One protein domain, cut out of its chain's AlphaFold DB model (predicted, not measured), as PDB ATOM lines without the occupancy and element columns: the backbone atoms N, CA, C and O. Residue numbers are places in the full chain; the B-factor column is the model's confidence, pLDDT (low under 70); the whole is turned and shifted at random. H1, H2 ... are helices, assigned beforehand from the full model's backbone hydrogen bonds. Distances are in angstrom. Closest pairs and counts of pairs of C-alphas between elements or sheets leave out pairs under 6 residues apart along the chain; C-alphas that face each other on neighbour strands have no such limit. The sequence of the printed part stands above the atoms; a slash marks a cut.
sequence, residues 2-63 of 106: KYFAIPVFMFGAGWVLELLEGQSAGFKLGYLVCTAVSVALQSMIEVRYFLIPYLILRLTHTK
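AT A GLANCE: This is residues 2 to 63 of the 106 residues of a protein of Lutzomyia longipalpis (UniProt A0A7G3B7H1). A helical hairpin, H2 and H3 side by side, with H1 splayed away from it as the other arm of an open V. The V narrows where H1 ends, and residues 2 to 15 stick out. The printed part has 62 residues with three named helices, H1, H2, H3, and no named strand: all helix. It is elongated, 35 by 23 by 19 A, and only just compact, close to loose, with a radius of gyration of the C-alphas of 12.5 A.

IN THESE COORDINATES: H1, residues 5 to 19, begins at C-alpha (190.277, 143.648, 158.060) and is 21.2 A long. H2, residues 25 to 40, measures 22.0 A. H3, residues 47 to 60, measures 20.9 A and ends at C-alpha (173.540, 141.546, 136.755).

HOW THE PARTS SIT: H1 and H2 are apart. H1 and H3 are close but not clearly touching, their closest C-alphas, of Leu 19 and Leu 57, 7.0 A apart; they run the same way at a shallow tilt of 31 degrees. H2 and H3 form a hairpin and touch, H3 with residues 49 to 53 alone; their closest C-alphas, of Thr 35 and Pro 53, are 6.0 A apart, and they run opposite ways at a shallow tilt of 11 degrees. Every O i to N i+4 pair is within hydrogen-bond range in H1 and H2, and 7 of 10 in H3.

THE WHOLE: The C-alphas farthest apart, of Lys 2 and Thr 62, are 37.4 A apart. The printed part has no cut and no long link. pLDDT is under 70 at residues 2, 43 to 49 and 62 to 63.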
ATOM      1  N   LYS A   2     194.909 145.169 164.628       69.88
ATOM      2  CA  LYS A   2     193.591 145.845 164.656       69.88
ATOM      3  C   LYS A   2     193.064 146.259 163.268       69.88
ATOM      4  O   LYS A   2     191.893 146.581 163.136       69.88
ATOM      5  N   TYR A   3     193.918 146.214 162.242       80.44
ATOM      6  CA  TYR A   3     193.642 146.750 160.901       80.44
ATOM      7  C   TYR A   3     193.696 145.707 159.783       80.44
ATOM      8  O   TYR A   3     193.576 146.059 158.618       80.44
ATOM      9  N   PHE A   4     193.852 144.422 160.112       84.69
ATOM     10  CA  PHE A   4     193.958 143.369 159.097       84.69
ATOM     11  C   PHE A   4     192.681 143.225 158.253       84.69
ATOM     12  O   PHE A   4     192.738 142.813 157.101       84.69
ATOM     13  N   ALA A   5     191.533 143.633 158.795       81.69
ATOM     14  CA  ALA A   5     190.277 143.648 158.060       81.69
ATOM     15  C   ALA A   5     190.241 144.716 156.948       81.69
ATOM     16  O   ALA A   5     189.565 144.514 155.946       81.69
ATOM     17  N   ILE A   6     190.985 145.823 157.084       86.06
ATOM     18  CA  ILE A   6     190.986 146.927 156.108       86.06
ATOM     19  C   ILE A   6     191.361 146.453 154.695       86.06
ATOM     20  O   ILE A   6     190.567 146.687 153.788       86.06
ATOM     21  N   PRO A   7     192.507 145.780 154.460       88.06
ATOM     22  CA  PRO A   7     192.868 145.341 153.113       88.06
ATOM     23  C   PRO A   7     191.851 144.358 152.518       88.06
ATOM     24  O   PRO A   7     191.574 144.427 151.326       88.06
ATOM     25  N   VAL A   8     191.245 143.500 153.344       86.44
ATOM     26  CA  VAL A   8     190.194 142.568 152.902       86.44
ATOM     27  C   VAL A   8     188.954 143.331 152.429       86.44
ATOM     28  O   VAL A   8     188.432 143.047 151.353       86.44
ATOM     29  N   PHE A   9     188.515 144.338 153.189       84.75
ATOM     30  CA  PHE A   9     187.385 145.184 152.801       84.75
ATOM     31  C   PHE A   9     187.677 146.017 151.552       84.75
ATOM     32  O   PHE A   9     186.824 146.101 150.673       84.75
ATOM     33  N   MET A  10     188.876 146.595 151.443       88.00
ATOM     34  CA  MET A  10     189.285 147.378 150.271       88.00
ATOM     35  C   MET A  10     189.311 146.524 149.000       88.00
ATOM     36  O   MET A  10     188.818 146.957 147.961       88.00
ATOM     37  N   PHE A  11     189.831 145.298 149.094       89.81
ATOM     38  CA  PHE A  11     189.831 144.352 147.982       89.81
ATOM     39  C   PHE A  11     188.405 143.969 147.563       89.81
ATOM     40  O   PHE A  11     188.070 144.029 146.380       89.81
ATOM     41  N   GLY A  12     187.537 143.646 148.528       87.00
ATOM     42  CA  GLY A  12     186.134 143.331 148.254       87.00
ATOM     43  C   GLY A  12     185.366 144.501 147.631       87.00
ATOM     44  O   GLY A  12     184.614 144.308 146.680       87.00
ATOM     45  N   ALA A  13     185.592 145.723 148.119       87.06
ATOM     46  CA  ALA A  13     184.983 146.927 147.562       87.06
ATOM     47  C   ALA A  13     185.431 147.177 146.113       87.06
ATOM     48  O   ALA A  13     184.592 147.478 145.266       87.06
ATOM     49  N   GLY A  14     186.723 146.999 145.812       89.00
ATOM     50  CA  GLY A  14     187.248 147.090 144.447       89.00
ATOM     51  C   GLY A  14     186.568 146.101 143.501       89.00
ATOM     52  O   GLY A  14     186.062 146.500 142.456       89.00
ATOM     53  N   TRP A  15     186.441 144.839 143.924       87.38
ATOM     54  CA  TRP A  15     185.758 143.805 143.142       87.38
ATOM     55  C   TRP A  15     184.296 144.164 142.849       87.38
ATOM     56  O   TRP A  15     183.820 144.003 141.728       87.38
ATOM     57  N   VAL A  16     183.559 144.665 143.846       87.31
ATOM     58  CA  VAL A  16     182.157 145.075 143.665       87.31
ATOM     59  C   VAL A  16     182.036 146.214 142.650       87.31
ATOM     60  O   VAL A  16     181.126 146.197 141.823       87.31
ATOM     61  N   LEU A  17     182.953 147.183 142.682       87.50
ATOM     62  CA  LEU A  17     182.964 148.302 141.737       87.50
ATOM     63  C   LEU A  17     183.265 147.848 140.304       87.50
ATOM     64  O   LEU A  17     182.589 148.312 139.386       87.50
ATOM     65  N   GLU A  18     184.207 146.919 140.122       87.12
ATOM     66  CA  GLU A  18     184.471 146.285 138.822       87.12
ATOM     67  C   GLU A  18     183.244 145.516 138.315       87.12
ATOM     68  O   GLU A  18     182.883 145.602 137.146       87.12
ATOM     69  N   LEU A  19     182.539 144.802 139.197       85.31
ATOM     70  CA  LEU A  19     181.355 144.038 138.802       85.31
ATOM     71  C   LEU A  19     180.158 144.929 138.431       85.31
ATOM     72  O   LEU A  19     179.290 144.529 137.653       85.31
ATOM     73  N   LEU A  20     180.110 146.137 138.993       87.00
ATOM     74  CA  LEU A  20     179.147 147.181 138.652       87.00
ATOM     75  C   LEU A  20     179.537 147.945 137.377       87.00
ATOM     76  O   LEU A  20     178.733 148.733 136.865       87.00
ATOM     77  N   GLU A  21     180.751 147.763 136.860       83.62
ATOM     78  CA  GLU A  21     181.196 148.396 135.625       83.62
ATOM     79  C   GLU A  21     180.300 147.958 134.450       83.62
ATOM     80  O   GLU A  21     179.928 146.796 134.310       83.62
ATOM     81  N   GLY A  22     179.857 148.919 133.634       82.12
ATOM     82  CA  GLY A  22     178.863 148.687 132.575       82.12
ATOM     83  C   GLY A  22     177.390 148.837 132.984       82.12
ATOM     84  O   GLY A  22     176.536 148.888 132.103       82.12
ATOM     85  N   GLN A  23     177.070 148.985 134.276       86.81
ATOM     86  CA  GLN A  23     175.699 149.275 134.729       86.81
ATOM     87  C   GLN A  23     175.369 150.774 134.728       86.81
ATOM     88  O   GLN A  23     176.257 151.629 134.816       86.81
ATOM     89  N   SER A  24     174.072 151.102 134.665       90.62
ATOM     90  CA  SER A  24     173.593 152.490 134.701       90.62
ATOM     91  C   SER A  24     173.944 153.182 136.024       90.62
ATOM     92  O   SER A  24     174.013 152.552 137.082       90.62
ATOM     93  N   ALA A  25     174.142 154.503 135.989       88.56
ATOM     94  CA  ALA A  25     174.477 155.278 137.187       88.56
ATOM     95  C   ALA A  25     173.404 155.155 138.288       88.56
ATOM     96  O   ALA A  25     173.738 155.041 139.466       88.56
ATOM     97  N   GLY A  26     172.123 155.101 137.898       91.00
ATOM     98  CA  GLY A  26     171.010 154.887 138.826       91.00
ATOM     99  C   GLY A  26     171.064 153.521 139.511       91.00
ATOM    100  O   GLY A  26     170.873 153.441 140.722       91.00
ATOM    101  N   PHE A  27     171.399 152.457 138.771       89.19
ATOM    102  CA  PHE A  27     171.558 151.120 139.345       89.19
ATOM    103  C   PHE A  27     172.734 151.062 140.324       89.19
ATOM    104  O   PHE A  27     172.588 150.523 141.416       89.19
ATOM    105  N   LYS A  28     173.876 151.670 139.977       90.19
ATOM    106  CA  LYS A  28     175.051 151.745 140.861       90.19
ATOM    107  C   LYS A  28     174.724 152.430 142.187       90.19
ATOM    108  O   LYS A  28     175.027 151.888 143.245       90.19
ATOM    109  N   LEU A  29     174.084 153.600 142.135       92.12
ATOM    110  CA  LEU A  29     173.688 154.335 143.338       92.12
ATOM    111  C   LEU A  29     172.659 153.559 144.161       92.12
ATOM    112  O   LEU A  29     172.844 153.404 145.365       92.12
ATOM    113  N   GLY A  30     171.617 153.026 143.517       91.62
ATOM    114  CA  GLY A  30     170.604 152.215 144.191       91.62
ATOM    115  C   GLY A  30     171.210 150.989 144.871       91.62
ATOM    116  O   GLY A  30     170.930 150.730 146.037       91.62
ATOM    117  N   TYR A  31     172.110 150.284 144.184       90.38
ATOM    118  CA  TYR A  31     172.823 149.140 144.738       90.38
ATOM    119  C   TYR A  31     173.653 149.522 145.968       90.38
ATOM    120  O   TYR A  31     173.544 148.864 147.003       90.38
ATOM    121  N   LEU A  32     174.448 150.596 145.889       89.81
ATOM    122  CA  LEU A  32     175.297 151.043 146.995       89.81
ATOM    123  C   LEU A  32     174.476 151.487 148.208       89.81
ATOM    124  O   LEU A  32     174.781 151.065 149.321       89.81
ATOM    125  N   VAL A  33     173.422 152.285 148.005       91.00
ATOM    126  CA  VAL A  33     172.562 152.751 149.104       91.00
ATOM    127  C   VAL A  33     171.829 151.579 149.748       91.00
ATOM    128  O   VAL A  33     171.902 151.422 150.962       91.00
ATOM    129  N   CYS A  34     171.177 150.715 148.965       88.62
ATOM    130  CA  CYS A  34     170.458 149.561 149.507       88.62
ATOM    131  C   CYS A  34     171.393 148.589 150.236       88.62
ATOM    132  O   CYS A  34     171.045 148.084 151.302       88.62
ATOM    133  N   THR A  35     172.595 148.354 149.702       88.00
ATOM    134  CA  THR A  35     173.599 147.496 150.348       88.00
ATOM    135  C   THR A  35     174.110 148.122 151.641       88.00
ATOM    136  O   THR A  35     174.166 147.443 152.663       88.00
ATOM    137  N   ALA A  36     174.423 149.421 151.639       87.38
ATOM    138  CA  ALA A  36     174.837 150.136 152.841       87.38
ATOM    139  C   ALA A  36     173.741 150.105 153.913       87.38
ATOM    140  O   ALA A  36     174.033 149.812 155.066       87.38
ATOM    141  N   VAL A  37     172.480 150.323 153.533       86.44
ATOM    142  CA  VAL A  37     171.330 150.232 154.443       86.44
ATOM    143  C   VAL A  37     171.212 148.822 155.027       86.44
ATOM    144  O   VAL A  37     171.145 148.670 156.243       86.44
ATOM    145  N   SER A  38     171.260 147.790 154.181       82.38
ATOM    146  CA  SER A  38     171.131 146.395 154.610       82.38
ATOM    147  C   SER A  38     172.277 145.917 155.505       82.38
ATOM    148  O   SER A  38     172.060 145.029 156.325       82.38
ATOM    149  N   VAL A  39     173.492 146.444 155.327       81.00
ATOM    150  CA  VAL A  39     174.681 146.008 156.076       81.00
ATOM    151  C   VAL A  39     174.921 146.865 157.319       81.00
ATOM    152  O   VAL A  39     175.280 146.327 158.360       81.00
ATOM    153  N   ALA A  40     174.737 148.186 157.235       81.31
ATOM    154  CA  ALA A  40     175.108 149.116 158.303       81.31
ATOM    155  C   ALA A  40     174.027 149.292 159.377       81.31
ATOM    156  O   ALA A  40     174.371 149.487 160.540       81.31
ATOM    157  N   LEU A  41     172.735 149.234 159.024       78.69
ATOM    158  CA  LEU A  41     171.657 149.370 160.021       78.69
ATOM    159  C   LEU A  41     171.374 148.078 160.789       78.69
ATOM    160  O   LEU A  41     170.661 148.089 161.792       78.69
ATOM    161  N   GLN A  42     171.931 146.963 160.337       71.19
ATOM    162  CA  GLN A  42     171.673 145.670 160.933       71.19
ATOM    163  C   GLN A  42     172.537 145.486 162.193       71.19
ATOM    164  O   GLN A  42     173.744 145.277 162.113       71.19
ATOM    165  N   SER A  43     171.911 145.512 163.376       64.62
ATOM    166  CA  SER A  43     172.605 145.274 164.661       64.62
ATOM    167  C   SER A  43     173.008 143.809 164.886       64.62
ATOM    168  O   SER A  43     173.778 143.511 165.796       64.62
ATOM    169  N   MET A  44     172.495 142.889 164.064       68.75
ATOM    170  CA  MET A  44     172.673 141.448 164.216       68.75
ATOM    171  C   MET A  44     173.252 140.845 162.940       68.75
ATOM    172  O   MET A  44     172.648 140.916 161.870       68.75
ATOM    173  N   ILE A  45     174.439 140.248 163.041       64.06
ATOM    174  CA  ILE A  45     175.114 139.647 161.890       64.06
ATOM    175  C   ILE A  45     174.368 138.369 161.507       64.06
ATOM    176  O   ILE A  45     174.651 137.296 162.037       64.06
ATOM    177  N   GLU A  46     173.441 138.471 160.556       67.50
ATOM    178  CA  GLU A  46     172.913 137.297 159.872       67.50
ATOM    179  C   GLU A  46     173.434 137.218 158.444       67.50
ATOM    180  O   GLU A  46     173.303 138.147 157.647       67.50
ATOM    181  N   VAL A  47     173.983 136.055 158.102       63.44
ATOM    182  CA  VAL A  47     174.567 135.768 156.784       63.44
ATOM    183  C   VAL A  47     173.589 136.060 155.642       63.44
ATOM    184  O   VAL A  47     173.989 136.518 154.572       63.44
ATOM    185  N   ARG A  48     172.288 135.856 155.872       68.25
ATOM    186  CA  ARG A  48     171.243 136.021 154.858       68.25
ATOM    187  C   ARG A  48     171.145 137.431 154.274       68.25
ATOM    188  O   ARG A  48     170.806 137.566 153.101       68.25
ATOM    189  N   TYR A  49     171.468 138.466 155.048       68.75
ATOM    190  CA  TYR A  49     171.390 139.851 154.573       68.75
ATOM    191  C   TYR A  49     172.515 140.189 153.595       68.75
ATOM    192  O   TYR A  49     172.335 141.011 152.703       68.75
ATOM    193  N   PHE A  50     173.642 139.484 153.687       72.12
ATOM    194  CA  PHE A  50     174.751 139.605 152.741       72.12
ATOM    195  C   PHE A  50     174.496 138.834 151.439       72.12
ATOM    196  O   PHE A  50     175.108 139.127 150.412       72.12
ATOM    197  N   LEU A  51     173.558 137.879 151.456       74.56
ATOM    198  CA  LEU A  51     173.211 137.067 150.294       74.56
ATOM    199  C   LEU A  51     172.493 137.889 149.213       74.56
ATOM    200  O   LEU A  51     172.750 137.694 148.029       74.56
ATOM    201  N   ILE A  52     171.613 138.820 149.599       78.81
ATOM    202  CA  ILE A  52     170.797 139.593 148.647       78.81
ATOM    203  C   ILE A  52     171.663 140.509 147.760       78.81
ATOM    204  O   ILE A  52     171.567 140.386 146.536       78.81
ATOM    205  N   PRO A  53     172.549 141.371 148.304       82.69
ATOM    206  CA  PRO A  53     173.448 142.184 147.485       82.69
ATOM    207  C   PRO A  53     174.343 141.341 146.573       82.69
ATOM    208  O   PRO A  53     174.609 141.734 145.436       82.69
ATOM    209  N   TYR A  54     174.792 140.177 147.047       82.69
ATOM    210  CA  TYR A  54     175.592 139.246 146.255       82.69
ATOM    211  C   TYR A  54     174.799 138.643 145.087       82.69
ATOM    212  O   TYR A  54     175.279 138.633 143.954       82.69
ATOM    213  N   LEU A  55     173.570 138.179 145.329       81.69
ATOM    214  CA  LEU A  55     172.711 137.606 144.291       81.69
ATOM    215  C   LEU A  55     172.347 138.636 143.219       81.69
ATOM    216  O   LEU A  55     172.372 138.305 142.036       81.69
ATOM    217  N   ILE A  56     172.063 139.881 143.612       84.56
ATOM    218  CA  ILE A  56     171.789 140.970 142.663       84.56
ATOM    219  C   ILE A  56     173.002 141.189 141.753       84.56
ATOM    220  O   ILE A  56     172.865 141.126 140.535       84.56
ATOM    221  N   LEU A  57     174.198 141.349 142.328       84.06
ATOM    222  CA  LEU A  57     175.443 141.468 141.563       84.06
ATOM    223  C   LEU A  57     175.658 140.294 140.606       84.06
ATOM    224  O   LEU A  57     176.057 140.482 139.456       84.06
ATOM    225  N   ARG A  58     175.364 139.080 141.074       79.81
ATOM    226  CA  ARG A  58     175.526 137.854 140.298       79.81
ATOM    227  C   ARG A  58     174.590 137.787 139.096       79.81
ATOM    228  O   ARG A  58     175.021 137.377 138.024       79.81
ATOM    229  N   LEU A  59     173.331 138.180 139.272       81.94
ATOM    230  CA  LEU A  59     172.330 138.203 138.203       81.94
ATOM    231  C   LEU A  59     172.626 139.292 137.168       81.94
ATOM    232  O   LEU A  59     172.360 139.111 135.984       81.94
ATOM    233  N   THR A  60     173.191 140.412 137.613       81.56
ATOM    234  CA  THR A  60     173.540 141.546 136.755       81.56
ATOM    235  C   THR A  60     174.807 141.297 135.924       81.56
ATOM    236  O   THR A  60     174.970 141.884 134.853       81.56
ATOM    237  N   HIS A  61     175.700 140.414 136.376       78.06
ATOM    238  CA  HIS A  61     176.944 140.098 135.682       78.06
ATOM    239  C   HIS A  61     176.803 138.860 134.776       78.06
ATOM    240  O   HIS A  61     177.106 137.731 135.163       78.06
ATOM    241  N   THR A  62     176.388 139.078 133.527       66.19
ATOM    242  CA  THR A  62     176.039 138.022 132.550       66.19
ATOM    243  C   THR A  62     177.226 137.417 131.782       66.19
ATOM    244  O   THR A  62     177.028 136.716 130.788       66.19
ATOM    245  N   LYS A  63     178.482 137.688 132.171       67.44
ATOM    246  CA  LYS A  63     179.652 137.120 131.470       67.44
ATOM    247  C   LYS A  63     179.706 135.596 131.610       67.44
ATOM    248  O   LYS A  63     179.321 135.036 132.629       67.44
TER     249      LYS A  63